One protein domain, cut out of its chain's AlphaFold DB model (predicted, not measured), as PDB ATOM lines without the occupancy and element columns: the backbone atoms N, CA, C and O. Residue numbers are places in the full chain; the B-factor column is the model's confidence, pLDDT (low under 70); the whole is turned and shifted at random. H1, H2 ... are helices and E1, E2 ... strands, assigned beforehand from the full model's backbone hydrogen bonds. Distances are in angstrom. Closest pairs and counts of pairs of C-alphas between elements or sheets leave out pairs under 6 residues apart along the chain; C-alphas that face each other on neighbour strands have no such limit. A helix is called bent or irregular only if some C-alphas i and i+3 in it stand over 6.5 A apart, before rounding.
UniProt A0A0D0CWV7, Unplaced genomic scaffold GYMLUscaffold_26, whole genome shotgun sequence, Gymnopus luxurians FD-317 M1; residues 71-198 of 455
ATOM      1  N   SER A  71      44.822  17.550  29.439       44.56
ATOM      2  CA  SER A  71      44.541  16.883  30.728       44.56
ATOM      3  C   SER A  71      43.544  17.638  31.625       44.56
ATOM      4  O   SER A  71      43.882  18.362  32.556       44.56
ATOM      5  N   ARG A  72      42.257  17.475  31.296       54.44
ATOM      6  CA  ARG A  72      41.119  17.938  32.098       54.44
ATOM      7  C   ARG A  72      41.023  17.073  33.364       54.44
ATOM      8  O   ARG A  72      40.466  15.984  33.346       54.44
ATOM      9  N   GLU A  73      41.596  17.553  34.454       56.34
ATOM     10  CA  GLU A  73      41.489  16.939  35.776       56.34
ATOM     11  C   GLU A  73      40.406  17.665  36.578       56.34
ATOM     12  O   GLU A  73      40.536  18.859  36.857       56.34
ATOM     13  N   VAL A  74      39.323  16.969  36.937       55.69
ATOM     14  CA  VAL A  74      38.252  17.559  37.753       55.69
ATOM     15  C   VAL A  74      38.501  17.237  39.220       55.69
ATOM     16  O   VAL A  74      38.608  16.077  39.618       55.69
ATOM     17  N   VAL A  75      38.599  18.294  40.029       60.06
ATOM     18  CA  VAL A  75      38.678  18.208  41.490       60.06
ATOM     19  C   VAL A  75      37.287  18.475  42.048       60.06
ATOM     20  O   VAL A  75      36.683  19.487  41.703       60.06
ATOM     21  N   LEU A  76      36.804  17.609  42.941       62.91
ATOM     22  CA  LEU A  76      35.533  17.785  43.648       62.91
ATOM     23  C   LEU A  76      35.778  18.397  45.042       62.91
ATOM     24  O   LEU A  76      35.980  17.661  46.009       62.91
ATOM     25  N   PRO A  77      35.789  19.739  45.191       52.91
ATOM     26  CA  PRO A  77      36.150  20.398  46.449       52.91
ATOM     27  C   PRO A  77      35.162  20.147  47.597       52.91
ATOM     28  O   PRO A  77      35.516  20.368  48.752       52.91
ATOM     29  N   THR A  78      33.941  19.697  47.303       55.62
ATOM     30  CA  THR A  78      32.915  19.353  48.299       55.62
ATOM     31  C   THR A  78      33.179  18.015  48.988       55.62
ATOM     32  O   THR A  78      32.657  17.771  50.074       55.62
ATOM     33  N   LEU A  79      34.032  17.165  48.412       61.50
ATOM     34  CA  LEU A  79      34.355  15.846  48.941       61.50
ATOM     35  C   LEU A  79      35.685  15.889  49.703       61.50
ATOM     36  O   LEU A  79      36.721  15.443  49.220       61.50
ATOM     37  N   THR A  80      35.658  16.458  50.908       67.44
ATOM     38  CA  THR A  80      36.820  16.471  51.814       67.44
ATOM     39  C   THR A  80      36.626  15.488  52.962       67.44
ATOM     40  O   THR A  80      35.513  15.324  53.463       67.44
ATOM     41  N   ASP A  81      37.700  14.806  53.361       79.62
ATOM     42  CA  ASP A  81      37.710  13.914  54.522       79.62
ATOM     43  C   ASP A  81      39.108  13.817  55.156       79.62
ATOM     44  O   ASP A  81      40.094  14.322  54.614       79.62
ATOM     45  N   THR A  82      39.182  13.167  56.317       78.75
ATOM     46  CA  THR A  82      40.407  12.872  57.055       78.75
ATOM     47  C   THR A  82      40.575  11.370  57.234       78.75
ATOM     48  O   THR A  82      39.738  10.722  57.853       78.75
ATOM     49  N   ILE A  83      41.707  10.844  56.773       79.69
ATOM     50  CA  ILE A  83      42.102   9.451  56.986       79.69
ATOM     51  C   ILE A  83      43.004   9.387  58.222       79.69
ATOM     52  O   ILE A  83      43.951  10.172  58.329       79.69
ATOM     53  N   ARG A  84      42.703   8.491  59.169       73.88
ATOM     54  CA  ARG A  84      43.433   8.385  60.449       73.88
ATOM     55  C   ARG A  84      44.390   7.196  60.532       73.88
ATOM     56  O   ARG A  84      45.313   7.258  61.339       73.88
ATOM     57  N   ASP A  85      44.232   6.205  59.660       74.62
ATOM     58  CA  ASP A  85      44.897   4.899  59.788       74.62
ATOM     59  C   ASP A  85      46.113   4.724  58.859       74.62
ATOM     60  O   ASP A  85      46.581   3.613  58.632       74.62
ATOM     61  N   LEU A  86      46.663   5.827  58.338       81.38
ATOM     62  CA  LEU A  86      47.901   5.805  57.555       81.38
ATOM     63  C   LEU A  86      49.118   6.007  58.460       81.38
ATOM     64  O   LEU A  86      49.216   6.995  59.195       81.38
ATOM     65  N   ASP A  87      50.079   5.098  58.354       83.50
ATOM     66  CA  ASP A  87      51.356   5.143  59.059       83.50
ATOM     67  C   ASP A  87      52.535   5.382  58.101       83.50
ATOM     68  O   ASP A  87      52.377   5.554  56.894       83.50
ATOM     69  N   ALA A  88      53.759   5.410  58.629       82.69
ATOM     70  CA  ALA A  88      54.940   5.654  57.804       82.69
ATOM     71  C   ALA A  88      55.302   4.507  56.849       82.69
ATOM     72  O   ALA A  88      56.109   4.716  55.942       82.69
ATOM     73  N   HIS A  89      54.746   3.317  57.072       87.25
ATOM     74  CA  HIS A  89      54.978   2.118  56.274       87.25
ATOM     75  C   HIS A  89      53.928   1.928  55.180       87.25
ATOM     76  O   HIS A  89      54.144   1.123  54.277       87.25
ATOM     77  N   SER A  90      52.850   2.711  55.221       89.56
ATOM     78  CA  SER A  90      51.772   2.678  54.241       89.56
ATOM     79  C   SER A  90      52.305   2.893  52.824       89.56
ATOM     80  O   SER A  90      53.026   3.858  52.527       89.56
ATOM     81  N   THR A  91      51.954   1.964  51.943       91.81
ATOM     82  CA  THR A  91      52.276   2.018  50.518       91.81
ATOM     83  C   THR A  91      51.260   2.879  49.768       91.81
ATOM     84  O   THR A  91      50.200   3.219  50.295       91.81
ATOM     85  N   ILE A  92      51.547   3.225  48.509       88.75
ATOM     86  CA  ILE A  92      50.580   3.938  47.651       88.75
ATOM     87  C   ILE A  92      49.286   3.127  47.506       88.75
ATOM     88  O   ILE A  92      48.193   3.691  47.535       88.75
ATOM     89  N   ARG A  93      49.403   1.797  47.429       88.56
ATOM     90  CA  ARG A  93      48.257   0.889  47.366       88.56
ATOM     91  C   ARG A  93      47.386   0.964  48.620       88.56
ATOM     92  O   ARG A  93      46.165   1.016  48.487       88.56
ATOM     93  N   ASP A  94      47.997   1.000  49.801       89.62
ATOM     94  CA  ASP A  94      47.266   1.102  51.073       89.62
ATOM     95  C   ASP A  94      46.548   2.454  51.167       89.62
ATOM     96  O   ASP A  94      45.350   2.510  51.442       89.62
ATOM     97  N   ILE A  95      47.252   3.537  50.813       88.75
ATOM     98  CA  ILE A  95      46.684   4.891  50.751       88.75
ATOM     99  C   ILE A  95      45.486   4.928  49.799       88.75
ATOM    100  O   ILE A  95      44.446   5.489  50.136       88.75
ATOM    101  N   ARG A  96      45.611   4.320  48.616       88.19
ATOM    102  CA  ARG A  96      44.540   4.271  47.618       88.19
ATOM    103  C   ARG A  96      43.326   3.503  48.117       88.19
ATOM    104  O   ARG A  96      42.214   3.997  47.962       88.19
ATOM    105  N   SER A  97      43.536   2.333  48.715       87.88
ATOM    106  CA  SER A  97      42.451   1.533  49.287       87.88
ATOM    107  C   SER A  97      41.651   2.343  50.305       87.88
ATOM    108  O   SER A  97      40.423   2.360  50.256       87.88
ATOM    109  N   GLU A  98      42.349   3.078  51.168       88.25
ATOM    110  CA  GLU A  98      41.721   3.867  52.221       88.25
ATOM    111  C   GLU A  98      41.000   5.110  51.678       88.25
ATOM    112  O   GLU A  98      39.870   5.405  52.065       88.25
ATOM    113  N   VAL A  99      41.597   5.808  50.703       87.12
ATOM    114  CA  VAL A  99      40.929   6.925  50.015       87.12
ATOM    115  C   VAL A  99      39.656   6.450  49.318       87.12
ATOM    116  O   VAL A  99      38.618   7.099  49.450       87.12
ATOM    117  N   ILE A 100      39.712   5.323  48.601       86.94
ATOM    118  CA  ILE A 100      38.541   4.748  47.928       86.94
ATOM    119  C   ILE A 100      37.476   4.387  48.962       86.94
ATOM    120  O   ILE A 100      36.319   4.770  48.787       86.94
ATOM    121  N   HIS A 101      37.852   3.718  50.053       86.88
ATOM    122  CA  HIS A 101      36.922   3.333  51.112       86.88
ATOM    123  C   HIS A 101      36.140   4.539  51.656       86.88
ATOM    124  O   HIS A 101      34.909   4.516  51.697       86.88
ATOM    125  N   VAL A 102      36.844   5.627  51.976       86.62
ATOM    126  CA  VAL A 102      36.246   6.845  52.540       86.62
ATOM    127  C   VAL A 102      35.401   7.616  51.518       86.62
ATOM    128  O   VAL A 102      34.342   8.150  51.852       86.62
ATOM    129  N   ILE A 103      35.845   7.696  50.261       85.38
ATOM    130  CA  ILE A 103      35.196   8.542  49.251       85.38
ATOM    131  C   ILE A 103      34.016   7.854  48.552       85.38
ATOM    132  O   ILE A 103      33.146   8.548  48.027       85.38
ATOM    133  N   THR A 104      33.953   6.515  48.556       87.25
ATOM    134  CA  THR A 104      32.953   5.732  47.805       87.25
ATOM    135  C   THR A 104      31.528   6.160  48.130       87.25
ATOM    136  O   THR A 104      30.779   6.525  47.227       87.25
ATOM    137  N   ALA A 105      31.161   6.182  49.414       84.94
ATOM    138  CA  ALA A 105      29.808   6.550  49.834       84.94
ATOM    139  C   ALA A 105      29.454   7.993  49.435       84.94
ATOM    140  O   ALA A 105      28.322   8.289  49.061       84.94
ATOM    141  N   LYS A 106      30.440   8.896  49.459       85.62
ATOM    142  CA  LYS A 106      30.236  10.293  49.073       85.62
ATOM    143  C   LYS A 106      30.075  10.471  47.570       85.62
ATOM    144  O   LYS A 106      29.279  11.302  47.153       85.62
ATOM    145  N   LEU A 107      30.816   9.710  46.766       85.25
ATOM    146  CA  LEU A 107      30.639   9.699  45.316       85.25
ATOM    147  C   LEU A 107      29.281   9.110  44.937       85.25
ATOM    148  O   LEU A 107      28.625   9.665  44.069       85.25
ATOM    149  N   GLN A 108      28.833   8.058  45.625       86.50
ATOM    150  CA  GLN A 108      27.495   7.494  45.430       86.50
ATOM    151  C   GLN A 108      26.389   8.496  45.770       86.50
ATOM    152  O   GLN A 108      25.437   8.631  45.007       86.50
ATOM    153  N   GLU A 109      26.523   9.230  46.879       83.50
ATOM    154  CA  GLU A 109      25.571  10.293  47.220       83.50
ATOM    155  C   GLU A 109      25.640  11.454  46.216       83.50
ATOM    156  O   GLU A 109      24.613  12.001  45.827       83.50
ATOM    157  N   PHE A 110      26.838  11.808  45.742       82.75
ATOM    158  CA  PHE A 110      27.026  12.844  44.725       82.75
ATOM    159  C   PHE A 110      26.365  12.478  43.389       82.75
ATOM    160  O   PHE A 110      25.792  13.339  42.728       82.75
ATOM    161  N   THR A 111      26.413  11.204  42.996       85.69
ATOM    162  CA  THR A 111      25.732  10.696  41.797       85.69
ATOM    163  C   THR A 111      24.297  10.254  42.079       85.69
ATOM    164  O   THR A 111      23.655   9.651  41.221       85.69
ATOM    165  N   ARG A 112      23.753  10.520  43.272       85.25
ATOM    166  CA  ARG A 112      22.401  10.084  43.616       85.25
ATOM    167  C   ARG A 112      21.382  10.784  42.723       85.25
ATOM    168  O   ARG A 112      21.310  12.007  42.685       85.25
ATOM    169  N   GLY A 113      20.557   9.994  42.043       80.06
ATOM    170  CA  GLY A 113      19.577  10.495  41.076       80.06
ATOM    171  C   GLY A 113      20.077  10.493  39.631       80.06
ATOM    172  O   GLY A 113      19.276  10.694  38.720       80.06
ATOM    173  N   THR A 114      21.355  10.182  39.395       81.81
ATOM    174  CA  THR A 114      21.833   9.790  38.067       81.81
ATOM    175  C   THR A 114      21.838   8.263  37.944       81.81
ATOM    176  O   THR A 114      21.989   7.551  38.937       81.81
ATOM    177  N   MET A 115      21.680   7.719  36.731       82.69
ATOM    178  CA  MET A 115      21.939   6.286  36.475       82.69
ATOM    179  C   MET A 115      23.444   5.975  36.370       82.69
ATOM    180  O   MET A 115      23.839   4.914  35.891       82.69
ATOM    181  N   PHE A 116      24.298   6.909  36.792       86.25
ATOM    182  CA  PHE A 116      25.740   6.817  36.664       86.25
ATOM    183  C   PHE A 116      26.387   6.458  37.997       86.25
ATOM    184  O   PHE A 116      25.978   6.907  39.066       86.25
ATOM    185  N   THR A 117      27.451   5.668  37.940       85.75
ATOM    186  CA  THR A 117      28.307   5.388  39.090       85.75
ATOM    187  C   THR A 117      29.750   5.395  38.618       85.75
ATOM    188  O   THR A 117      30.079   4.733  37.636       85.75
ATOM    189  N   PHE A 118      30.611   6.133  39.320       83.69
ATOM    190  CA  PHE A 118      32.044   6.126  39.037       83.69
ATOM    191  C   PHE A 118      32.601   4.712  39.213       83.69
ATOM    192  O   PHE A 118      32.369   4.075  40.245       83.69
ATOM    193  N   ASN A 119      33.357   4.219  38.229       82.50
ATOM    194  CA  ASN A 119      33.979   2.904  38.335       82.50
ATOM    195  C   ASN A 119      35.230   2.967  39.223       82.50
ATOM    196  O   ASN A 119      36.356   3.035  38.744       82.50
ATOM    197  N   LEU A 120      35.032   2.905  40.539       79.88
ATOM    198  CA  LEU A 120      36.123   2.956  41.522       79.88
ATOM    199  C   LEU A 120      37.010   1.698  41.513       79.88
ATOM    200  O   LEU A 120      38.061   1.686  42.150       79.88
ATOM    201  N   SER A 121      36.577   0.639  40.820       74.12
ATOM    202  CA  SER A 121      37.350  -0.598  40.666       74.12
ATOM    203  C   SER A 121      38.410  -0.479  39.573       74.12
ATOM    204  O   SER A 121      39.368  -1.250  39.568       74.12
ATOM    205  N   ASP A 122      38.249   0.476  38.654       76.25
ATOM    206  CA  ASP A 122      39.235   0.772  37.628       76.25
ATOM    207  C   ASP A 122      40.295   1.734  38.195       76.25
ATOM    208  O   ASP A 122      39.985   2.887  38.515       76.25
ATOM    209  N   PRO A 123      41.560   1.301  38.326       65.19
ATOM    210  CA  PRO A 123      42.617   2.156  38.847       65.19
ATOM    211  C   PRO A 123      42.896   3.381  37.963       65.19
ATOM    212  O   PRO A 123      43.481   4.336  38.463       65.19
ATOM    213  N   THR A 124      42.461   3.372  36.698       65.81
ATOM    214  CA  THR A 124      42.622   4.477  35.739       65.81
ATOM    215  C   THR A 124      41.480   5.497  35.777       65.81
ATOM    216  O   THR A 124      41.642   6.621  35.300       65.81
ATOM    217  N   ALA A 125      40.338   5.149  36.383       67.31
ATOM    218  CA  ALA A 125      39.197   6.057  36.515       67.31
ATOM    219  C   ALA A 125      39.466   7.188  37.521       67.31
ATOM    220  O   ALA A 125      38.917   8.288  37.407       67.31
ATOM    221  N   LEU A 126      40.330   6.916  38.503       76.44
ATOM    222  CA  LEU A 126      40.662   7.821  39.592       76.44
ATOM    223  C   LEU A 126      42.168   7.903  39.794       76.44
ATOM    224  O   LEU A 126      42.807   6.909  40.149       76.44
ATOM    225  N   ASN A 127      42.699   9.114  39.662       84.75
ATOM    226  CA  ASN A 127      44.085   9.427  39.969       84.75
ATOM    227  C   ASN A 127      44.187  10.047  41.367       84.75
ATOM    228  O   ASN A 127      43.343  10.844  41.787       84.75
ATOM    229  N   LEU A 128      45.240   9.706  42.094       86.25
ATOM    230  CA  LEU A 128      45.568  10.256  43.396       86.25
ATOM    231  C   LEU A 128      46.762  11.181  43.262       86.25
ATOM    232  O   LEU A 128      47.841  10.803  42.810       86.25
ATOM    233  N   ARG A 129      46.586  12.414  43.725       86.56
ATOM    234  CA  ARG A 129      47.667  13.387  43.795       86.56
ATOM    235  C   ARG A 129      47.989  13.729  45.227       86.56
ATOM    236  O   ARG A 129      47.139  14.202  45.978       86.56
ATOM    237  N   ASN A 130      49.249  13.569  45.596       85.88
ATOM    238  CA  ASN A 130      49.765  14.174  46.807       85.88
ATOM    239  C   ASN A 130      49.908  15.675  46.552       85.88
ATOM    240  O   ASN A 130      50.672  16.069  45.673       85.88
ATOM    241  N   ILE A 131      49.180  16.482  47.328       82.94
ATOM    242  CA  ILE A 131      49.198  17.954  47.281       82.94
ATOM    243  C   ILE A 131      49.840  18.576  48.536       82.94
ATOM    244  O   ILE A 131      49.664  19.762  48.845       82.94
ATOM    245  N   SER A 132      50.559  17.770  49.318       80.81
ATOM    246  CA  SER A 132      51.189  18.189  50.571       80.81
ATOM    247  C   SER A 132      52.360  19.132  50.312       80.81
ATOM    248  O   SER A 132      53.172  18.904  49.424       80.81
ATOM    249  N   ALA A 133      52.479  20.197  51.111       65.94
ATOM    250  CA  ALA A 133      53.628  21.114  51.089       65.94
ATOM    251  C   ALA A 133      54.032  21.649  49.689       65.94
ATOM    252  O   ALA A 133      55.194  21.998  49.482       65.94
ATOM    253  N   LYS A 134      53.067  21.779  48.758       59.66
ATOM    254  CA  LYS A 134      53.240  22.174  47.339       59.66
ATOM    255  C   LYS A 134      53.862  21.116  46.421       59.66
ATOM    256  O   LYS A 134      54.099  21.410  45.253       59.66
ATOM    257  N   MET A 135      54.115  19.907  46.910       62.66
ATOM    258  CA  MET A 135      54.354  18.766  46.034       62.66
ATOM    259  C   MET A 135      53.034  18.513  45.308       62.66
ATOM    260  O   MET A 135      52.021  18.401  45.977       62.66
ATOM    261  N   ASN A 136      53.013  18.560  43.978       76.50
ATOM    262  CA  ASN A 136      51.863  18.168  43.158       76.50
ATOM    263  C   ASN A 136      52.262  16.875  42.449       76.50
ATOM    264  O   ASN A 136      52.604  16.886  41.269       76.50
ATOM    265  N   VAL A 137      52.380  15.805  43.236       82.62
ATOM    266  CA  VAL A 137      52.937  14.530  42.778       82.62
ATOM    267  C   VAL A 137      51.791  13.599  42.434       82.62
ATOM    268  O   VAL A 137      50.968  13.291  43.296       82.62
ATOM    269  N   ASP A 138      51.773  13.153  41.185       84.06
ATOM    270  CA  ASP A 138      50.925  12.061  40.728       84.06
ATOM    271  C   ASP A 138      51.392  10.753  41.375       84.06
ATOM    272  O   ASP A 138      52.496  10.278  41.101       84.06
ATOM    273  N   MET A 139      50.580  10.224  42.292       85.31
ATOM    274  CA  MET A 139      50.880   8.998  43.034       85.31
ATOM    275  C   MET A 139      50.700   7.749  42.168       85.31
ATOM    276  O   MET A 139      51.208   6.689  42.524       85.31
ATOM    277  N   ASP A 140      50.042   7.872  41.018       81.88
ATOM    278  CA  ASP A 140      49.809   6.771  40.083       81.88
ATOM    279  C   ASP A 140      50.769   6.794  38.900       81.88
ATOM    280  O   ASP A 140      50.718   5.928  38.023       81.88
ATOM    281  N   CYS A 141      51.701   7.747  38.904       79.81
ATOM    282  CA  CYS A 141      52.757   7.807  37.920       79.81
ATOM    283  C   CYS A 141      53.548   6.481  37.922       79.81
ATOM    284  O   CYS A 141      54.022   6.054  38.981       79.81
ATOM    285  N   PRO A 142      53.793   5.861  36.752       75.69
ATOM    286  CA  PRO A 142      54.510   4.586  36.655       75.69
ATOM    287  C   PRO A 142      55.970   4.662  37.130       75.69
ATOM    288  O   PRO A 142      56.631   3.637  37.267       75.69
ATOM    289  N   THR A 143      56.486   5.868  37.376       78.38
ATOM    290  CA  THR A 143      57.832   6.089  37.921       78.38
ATOM    291  C   THR A 143      57.916   5.893  39.437       78.38
ATOM    292  O   THR A 143      59.020   5.777  39.969       78.38
ATOM    293  N   LEU A 144      56.780   5.844  40.142       82.62
ATOM    294  CA  LEU A 144      56.736   5.584  41.576       82.62
ATOM    295  C   LEU A 144      56.624   4.086  41.855       82.62
ATOM    296  O   LEU A 144      55.792   3.383  41.282       82.62
ATOM    297  N   ASP A 145      57.433   3.606  42.797       86.06
ATOM    298  CA  ASP A 145      57.297   2.244  43.295       86.06
ATOM    299  C   ASP A 145      56.059   2.126  44.196       86.06
ATOM    300  O   ASP A 145      56.049   2.561  45.349       86.06
ATOM    301  N   GLN A 146      55.028   1.483  43.654       83.62
ATOM    302  CA  GLN A 146      53.745   1.227  44.308       83.62
ATOM    303  C   GLN A 146      53.857   0.358  45.572       83.62
ATOM    304  O   GLN A 146      52.937   0.353  46.391       83.62
ATOM    305  N   ARG A 147      54.955  -0.396  45.735       88.06
ATOM    306  CA  ARG A 147      55.181  -1.299  46.878       88.06
ATOM    307  C   ARG A 147      56.038  -0.679  47.973       88.06
ATOM    308  O   ARG A 147      56.118  -1.236  49.065       88.06
ATOM    309  N   SER A 148      56.685   0.445  47.691       87.38
ATOM    310  CA  SER A 148      57.505   1.137  48.672       87.38
ATOM    311  C   SER A 148      56.641   1.922  49.655       87.38
ATOM    312  O   SER A 148      55.612   2.498  49.297       87.38
ATOM    313  N   ALA A 149      57.093   1.974  50.909       89.50
ATOM    314  CA  ALA A 149      56.485   2.797  51.945       89.50
ATOM    315  C   ALA A 149      56.579   4.279  51.550       89.50
ATOM    316  O   ALA A 149      57.657   4.881  51.591       89.50
ATOM    317  N   TYR A 150      55.451   4.867  51.151       88.00
ATOM    318  CA  TYR A 150      55.416   6.159  50.464       88.00
ATOM    319  C   TYR A 150      55.892   7.302  51.369       88.00
ATOM    320  O   TYR A 150      56.626   8.200  50.950       88.00
ATOM    321  N   PHE A 151      55.522   7.251  52.650       83.31
ATOM    322  CA  PHE A 151      55.864   8.285  53.626       83.31
ATOM    323  C   PHE A 151      57.233   8.109  54.266       83.31
ATOM    324  O   PHE A 151      57.770   9.068  54.832       83.31
ATOM    325  N   TYR A 152      57.812   6.912  54.186       85.06
ATOM    326  CA  TYR A 152      59.029   6.569  54.909       85.06
ATOM    327  C   TYR A 152      60.206   7.515  54.600       85.06
ATOM    328  O   TYR A 152      60.803   8.034  55.550       85.06
ATOM    329  N   PRO A 153      60.499   7.874  53.328       83.94
ATOM    330  CA  PRO A 153      61.574   8.820  53.015       83.94
ATOM    331  C   PRO A 153      61.348  10.220  53.603       83.94
ATOM    332  O   PRO A 153      62.306  10.919  53.922       83.94
ATOM    333  N   SER A 154      60.086  10.624  53.772       79.44
ATOM    334  CA  SER A 154      59.714  11.935  54.322       79.44
ATOM    335  C   SER A 154      59.765  11.978  55.852       79.44
ATOM    336  O   SER A 154      59.892  13.057  56.437       79.44
ATOM    337  N   CYS A 155      59.667  10.819  56.507       82.44
ATOM    338  CA  CYS A 155      59.655  10.705  57.965       82.44
ATOM    339  C   CYS A 155      61.032  10.371  58.556       82.44
ATOM    340  O   CYS A 155      61.244  10.560  59.750       82.44
ATOM    341  N   ILE A 156      61.993   9.907  57.756       86.88
ATOM    342  CA  ILE A 156      63.360   9.652  58.220       86.88
ATOM    343  C   ILE A 156      64.224  10.897  58.018       86.88
ATOM    344  O   ILE A 156      64.439  11.351  56.897       86.88
ATOM    345  N   LYS A 157      64.785  11.429  59.109       87.31
ATOM    346  CA  LYS A 157      65.769  12.518  59.057       87.31
ATOM    347  C   LYS A 157      67.132  12.032  59.518       87.31
ATOM    348  O   LYS A 157      67.260  11.357  60.536       87.31
ATOM    349  N   THR A 158      68.170  12.426  58.787       90.62
ATOM    350  CA  THR A 158      69.560  12.201  59.196       90.62
ATOM    351  C   THR A 158      70.049  13.415  59.974       90.62
ATOM    352  O   THR A 158      70.026  14.542  59.471       90.62
ATOM    353  N   ASN A 159      70.504  13.205  61.206       88.88
ATOM    354  CA  ASN A 159      71.182  14.248  61.962       88.88
ATOM    355  C   ASN A 159      72.527  14.558  61.288       88.88
ATOM    356  O   ASN A 159      73.383  13.685  61.180       88.88
ATOM    357  N   LYS A 160      72.726  15.808  60.857       91.12
ATOM    358  CA  LYS A 160      73.933  16.228  60.126       91.12
ATOM    359  C   LYS A 160      75.229  16.081  60.929       91.12
ATOM    360  O   LYS A 160      76.287  15.975  60.326       91.12
ATOM    361  N   LYS A 161      75.162  16.111  62.265       91.69
ATOM    362  CA  LYS A 161      76.346  16.047  63.138       91.69
ATOM    363  C   LYS A 161      76.744  14.616  63.486       91.69
ATOM    364  O   LYS A 161      77.925  14.330  63.592       91.69
ATOM    365  N   THR A 162      75.764  13.738  63.694       93.62
ATOM    366  CA  THR A 162      76.003  12.365  64.172       93.62
ATOM    367  C   THR A 162      75.801  11.305  63.095       93.62
ATOM    368  O   THR A 162      76.026  10.128  63.354       93.62
ATOM    369  N   SER A 163      75.318  11.692  61.910       90.88
ATOM    370  CA  SER A 163      74.893  10.791  60.828       90.88
ATOM    371  C   SER A 163      73.829   9.761  61.237       90.88
ATOM    372  O   SER A 163      73.504   8.863  60.464       90.88
ATOM    373  N   GLN A 164      73.233   9.898  62.426       92.19
ATOM    374  CA  GLN A 164      72.181   9.007  62.897       92.19
ATOM    375  C   GLN A 164      70.849   9.354  62.235       92.19
ATOM    376  O   GLN A 164      70.422  10.515  62.204       92.19
ATOM    377  N   ARG A 165      70.176   8.321  61.727       88.62
ATOM    378  CA  ARG A 165      68.812   8.411  61.208       88.62
ATOM    379  C   ARG A 165      67.835   8.277  62.366       88.62
ATOM    380  O   ARG A 165      67.959   7.361  63.171       88.62
ATOM    381  N   HIS A 166      66.870   9.178  62.439       88.88
ATOM    382  CA  HIS A 166      65.782   9.108  63.405       88.88
ATOM    383  C   HIS A 166      64.457   9.399  62.710       88.88
ATOM    384  O   HIS A 166      64.398  10.107  61.700       88.88
ATOM    385  N   PHE A 167      63.400   8.821  63.262       87.44
ATOM    386  CA  PHE A 167      62.047   9.034  62.787       87.44
ATOM    387  C   PHE A 167      61.510  10.373  63.301       87.44
ATOM    388  O   PHE A 167      61.654  10.705  64.476       87.44
ATOM    389  N   VAL A 168      60.878  11.142  62.419       84.81
ATOM    390  CA  VAL A 168      60.261  12.430  62.721       84.81
ATOM    391  C   VAL A 168      58.861  12.448  62.135       84.81
ATOM    392  O   VAL A 168      58.677  12.310  60.926       84.81
ATOM    393  N   LYS A 169      57.869  12.680  62.998       77.50
ATOM    394  CA  LYS A 169      56.481  12.861  62.575       77.50
ATOM    395  C   LYS A 169      56.368  14.089  61.651       77.50
ATOM    396  O   LYS A 169      56.916  15.143  61.994       77.50
ATOM    397  N   PRO A 170      55.659  13.999  60.512       70.62
ATOM    398  CA  PRO A 170      55.413  15.153  59.652       70.62
ATOM    399  C   PRO A 170      54.731  16.294  60.418       70.62
ATOM    400  O   PRO A 170      53.754  16.077  61.132       70.62
ATOM    401  N   ALA A 171      55.246  17.520  60.271       67.88
ATOM    402  CA  ALA A 171      54.713  18.706  60.952       67.88
ATOM    403  C   ALA A 171      53.399  19.215  60.334       67.88
ATOM    404  O   ALA A 171      52.618  19.893  60.995       67.88
ATOM    405  N   THR A 172      53.156  18.896  59.062       69.75
ATOM    406  CA  THR A 172      51.922  19.229  58.349       69.75
ATOM    407  C   THR A 172      51.141  17.959  58.040       69.75
ATOM    408  O   THR A 172      51.761  16.988  57.595       69.75
ATOM    409  N   PRO A 173      49.808  17.965  58.209       72.94
ATOM    410  CA  PRO A 173      48.984  16.840  57.800       72.94
ATOM    411  C   PRO A 173      49.147  16.596  56.301       72.94
ATOM    412  O   PRO A 173      49.193  17.538  55.499       72.94
ATOM    413  N   PHE A 174      49.255  15.321  55.954       76.81
ATOM    414  CA  PHE A 174      49.291  14.861  54.581       76.81
ATOM    415  C   PHE A 174      47.956  15.159  53.890       76.81
ATOM    416  O   PHE A 174      46.892  15.055  54.501       76.81
ATOM    417  N   LYS A 175      48.018  15.570  52.625       83.94
ATOM    418  CA  LYS A 175      46.854  15.900  51.805       83.94
ATOM    419  C   LYS A 175      46.929  15.150  50.484       83.94
ATOM    420  O   LYS A 175      47.847  15.385  49.695       83.94
ATOM    421  N   VAL A 176      45.930  14.308  50.248       83.94
ATOM    422  CA  VAL A 176      45.673  13.671  48.954       83.94
ATOM    423  C   VAL A 176      44.506  14.379  48.295       83.94
ATOM    424  O   VAL A 176      43.560  14.799  48.959       83.94
ATOM    425  N   MET A 177      44.589  14.509  46.984       83.88
ATOM    426  CA  MET A 177      43.523  14.977  46.128       83.88
ATOM    427  C   MET A 177      43.129  13.837  45.202       83.88
ATOM    428  O   MET A 177      43.978  13.297  44.494       83.88
ATOM    429  N   LEU A 178      41.847  13.487  45.227       83.69
ATOM    430  CA  LEU A 178      41.258  12.616  44.225       83.69
ATOM    431  C   LEU A 178      41.027  13.428  42.952       83.69
ATOM    432  O   LEU A 178      40.477  14.532  43.004       83.69
ATOM    433  N   VAL A 179      41.451  12.875  41.827       82.62
ATOM    434  CA  VAL A 179      41.334  13.475  40.508       82.62
ATOM    435  C   VAL A 179      40.547  12.526  39.618       82.62
ATOM    436  O   VAL A 179      40.955  11.386  39.401       82.62
ATOM    437  N   ILE A 180      39.420  13.008  39.102       82.56
ATOM    438  CA  ILE A 180      38.596  12.264  38.149       82.56
ATOM    439  C   ILE A 180      39.116  12.566  36.746       82.56
ATOM    440  O   ILE A 180      39.363  13.733  36.411       82.56
ATOM    441  N   SER A 181      39.297  11.517  35.940       79.50
ATOM    442  CA  SER A 181      39.700  11.681  34.546       79.50
ATOM    443  C   SER A 181      38.628  12.438  33.761       79.50
ATOM    444  O   SER A 181      37.432  12.374  34.051       79.50
ATOM    445  N   SER A 182      39.046  13.156  32.725       71.69
ATOM    446  CA  SER A 182      38.119  13.895  31.871       71.69
ATOM    447  C   SER A 182      37.085  13.014  31.195       71.69
ATOM    448  O   SER A 182      35.959  13.442  30.969       71.69
ATOM    449  N   GLU A 183      37.490  11.796  30.847       78.50
ATOM    450  CA  GLU A 183      36.639  10.820  30.179       78.50
ATOM    451  C   GLU A 183      35.544  10.328  31.123       78.50
ATOM    452  O   GLU A 183      34.373  10.350  30.757       78.50
ATOM    453  N   GLU A 184      35.897   9.961  32.358       81.75
ATOM    454  CA  GLU A 184      34.916   9.572  33.379       81.75
ATOM    455  C   GLU A 184      33.987  10.728  33.746       81.75
ATOM    456  O   GLU A 184      32.779  10.534  33.885       81.75
ATOM    457  N   TRP A 185      34.522  11.946  33.834       82.81
ATOM    458  CA  TRP A 185      33.710  13.133  34.083       82.81
ATOM    459  C   TRP A 185      32.693  13.386  32.963       82.81
ATOM    460  O   TRP A 185      31.521  13.632  33.236       82.81
ATOM    461  N   GLN A 186      33.113  13.267  31.701       81.19
ATOM    462  CA  GLN A 186      32.228  13.443  30.550       81.19
ATOM    463  C   GLN A 186      31.098  12.403  30.532       81.19
ATOM    464  O   GLN A 186      29.962  12.732  30.182       81.19
ATOM    465  N   LYS A 187      31.387  11.155  30.926       84.81
ATOM    466  CA  LYS A 187      30.359  10.109  31.043       84.81
ATOM    467  C   LYS A 187      29.315  10.471  32.099       84.81
ATOM    468  O   LYS A 187      28.126  10.284  31.851       84.81
ATOM    469  N   TRP A 188      29.743  11.016  33.239       85.38
ATOM    470  CA  TRP A 188      28.822  11.504  34.264       85.38
ATOM    471  C   TRP A 188      27.957  12.668  33.758       85.38
ATOM    472  O   TRP A 188      26.743  12.605  33.923       85.38
ATOM    473  N   GLU A 189      28.544  13.680  33.100       82.75
ATOM    474  CA  GLU A 189      27.788  14.823  32.544       82.75
ATOM    475  C   GLU A 189      26.715  14.347  31.554       82.75
ATOM    476  O   GLU A 189      25.547  14.702  31.683       82.75
ATOM    477  N   THR A 190      27.089  13.447  30.641       85.56
ATOM    478  CA  THR A 190      26.165  12.878  29.644       85.56
ATOM    479  C   THR A 190      24.997  12.141  30.310       85.56
ATOM    480  O   THR A 190      23.846  12.250  29.884       85.56
ATOM    481  N   ALA A 191      25.280  11.382  31.372       84.06
ATOM    482  CA  ALA A 191      24.258  10.653  32.117       84.06
ATOM    483  C   ALA A 191      23.360  11.575  32.955       84.06
ATOM    484  O   ALA A 191      22.190  11.260  33.163       84.06
ATOM    485  N   TYR A 192      23.896  12.694  33.443       82.19
ATOM    486  CA  TYR A 192      23.125  13.713  34.147       82.19
ATOM    487  C   TYR A 192      22.137  14.404  33.197       82.19
ATOM    488  O   TYR A 192      20.943  14.427  33.484       82.19
ATOM    489  N   GLU A 193      22.611  14.874  32.039       81.44
ATOM    490  CA  GLU A 193      21.783  15.531  31.012       81.44
ATOM    491  C   GLU A 193      20.664  14.604  30.510       81.44
ATOM    492  O   GLU A 193      19.495  14.982  30.503       81.44
ATOM    493  N   SER A 194      20.996  13.339  30.222       82.62
ATOM    494  CA  SER A 194      20.009  12.337  29.785       82.62
ATOM    495  C   SER A 194      18.898  12.089  30.819       82.62
ATOM    496  O   SER A 194      17.777  11.730  30.459       82.62
ATOM    497  N   ASN A 195      19.199  12.256  32.111       78.81
ATOM    498  CA  ASN A 195      18.224  12.092  33.187       78.81
ATOM    499  C   ASN A 195      17.333  13.329  33.382       78.81
ATOM    500  O   ASN A 195      16.190  13.164  33.813       78.81
ATOM    501  N   GLU A 196      17.809  14.543  33.085       71.88
ATOM    502  CA  GLU A 196      16.946  15.734  33.073       71.88
ATOM    503  C   GLU A 196      15.943  15.665  31.916       71.88
ATOM    504  O   GLU A 196      14.740  15.777  32.158       71.88
ATOM    505  N   ASP A 197      16.404  15.313  30.712       69.88
ATOM    506  CA  ASP A 197      15.534  15.146  29.540       69.88
ATOM    507  C   ASP A 197      14.442  14.083  29.772       69.88
ATOM    508  O   ASP A 197      13.289  14.238  29.361       69.88
ATOM    509  N   ALA A 198      14.776  12.994  30.473       65.81
ATOM    510  CA  ALA A 198      13.818  11.945  30.816       65.81
ATOM    511  C   ALA A 198      12.790  12.388  31.874       65.81
ATOM    512  O   ALA A 198      11.630  11.975  31.808       65.81
TER     513      ALA A 198
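AT A GLANCE: This is residues 71 to 198 of the 455 residues of an uncharacterized protein of Gymnopus luxurians FD-317 M1 (UniProt A0A0D0CWV7). Picture a long, thin body with a small ribbon of two antiparallel strands, E1 and E4, at its middle and the first part of H1, residues 92 to 103, over one face of that ribbon. The hairpin of E2 and E3, with short H2 at its foot, makes one end of the length, and H3, running on from E4, makes the other. The printed part has 128 residues, with three named helices and four named strands in the order H1 E1 H2 E2 E3 E4 H3; under half of the residues are in these elements, and the class is mixed, helices and strands. The whole is loose, with a radius of gyration of the C-alphas of 17.8 A and spans of 70 by 27 by 23 A.

IN THESE COORDINATES: Pass residues 71 to 91, which hold no named element, and find C-alpha 92 at (50.580, 3.938, 47.651), where H1 begins; it runs 25.4 A to residue 110, with a kink of 40 degrees near residue 103. H1 is only just irregular: C-alphas 102 and 105 are 7.0 A apart. Next come E1, residues 126 to 130, H2, 152 to 155, E2, 156 to 158, E3, 165 to 167, and E4, 176 to 180. H3, residues 182 to 198, runs 24.4 A and ends at C-alpha 198, (13.818, 11.945, 30.816).

HOW THE PARTS SIT: Look first at E1 and E4, antiparallel at 151 degrees, where N 127 and O 179 are 2.9 A apart, within hydrogen-bond range. H1 and E4 are near each other, with 8 pairs of C-alphas within 10 A; the closest C-alphas of H1 and E1, those of Arg 96 and Leu 128, are 7.4 A apart. E2 and E3 form an antiparallel hairpin, with N 157 and O 166 at 2.9 A, within hydrogen-bond range. The closest C-alphas of H2 and E3, those of Cys 155 and Phe 167, are 5.6 A apart. H1 and H3 are apart. Every O i to N i+4 pair is within hydrogen-bond range in H3, and 13 of 15 are in H1; H2 is too short for such a pair.

THE WHOLE: The C-alphas farthest apart, of Thr 162 and Ala 198, are 70.6 A from each other, and residues 159 to 164 stand free. The printed part has no cut; the links H1 to E1 and E1 to H2 are long. Mean pLDDT of the printed part is 80.2, and 20 residues are under 70, among them residues 71 to 80.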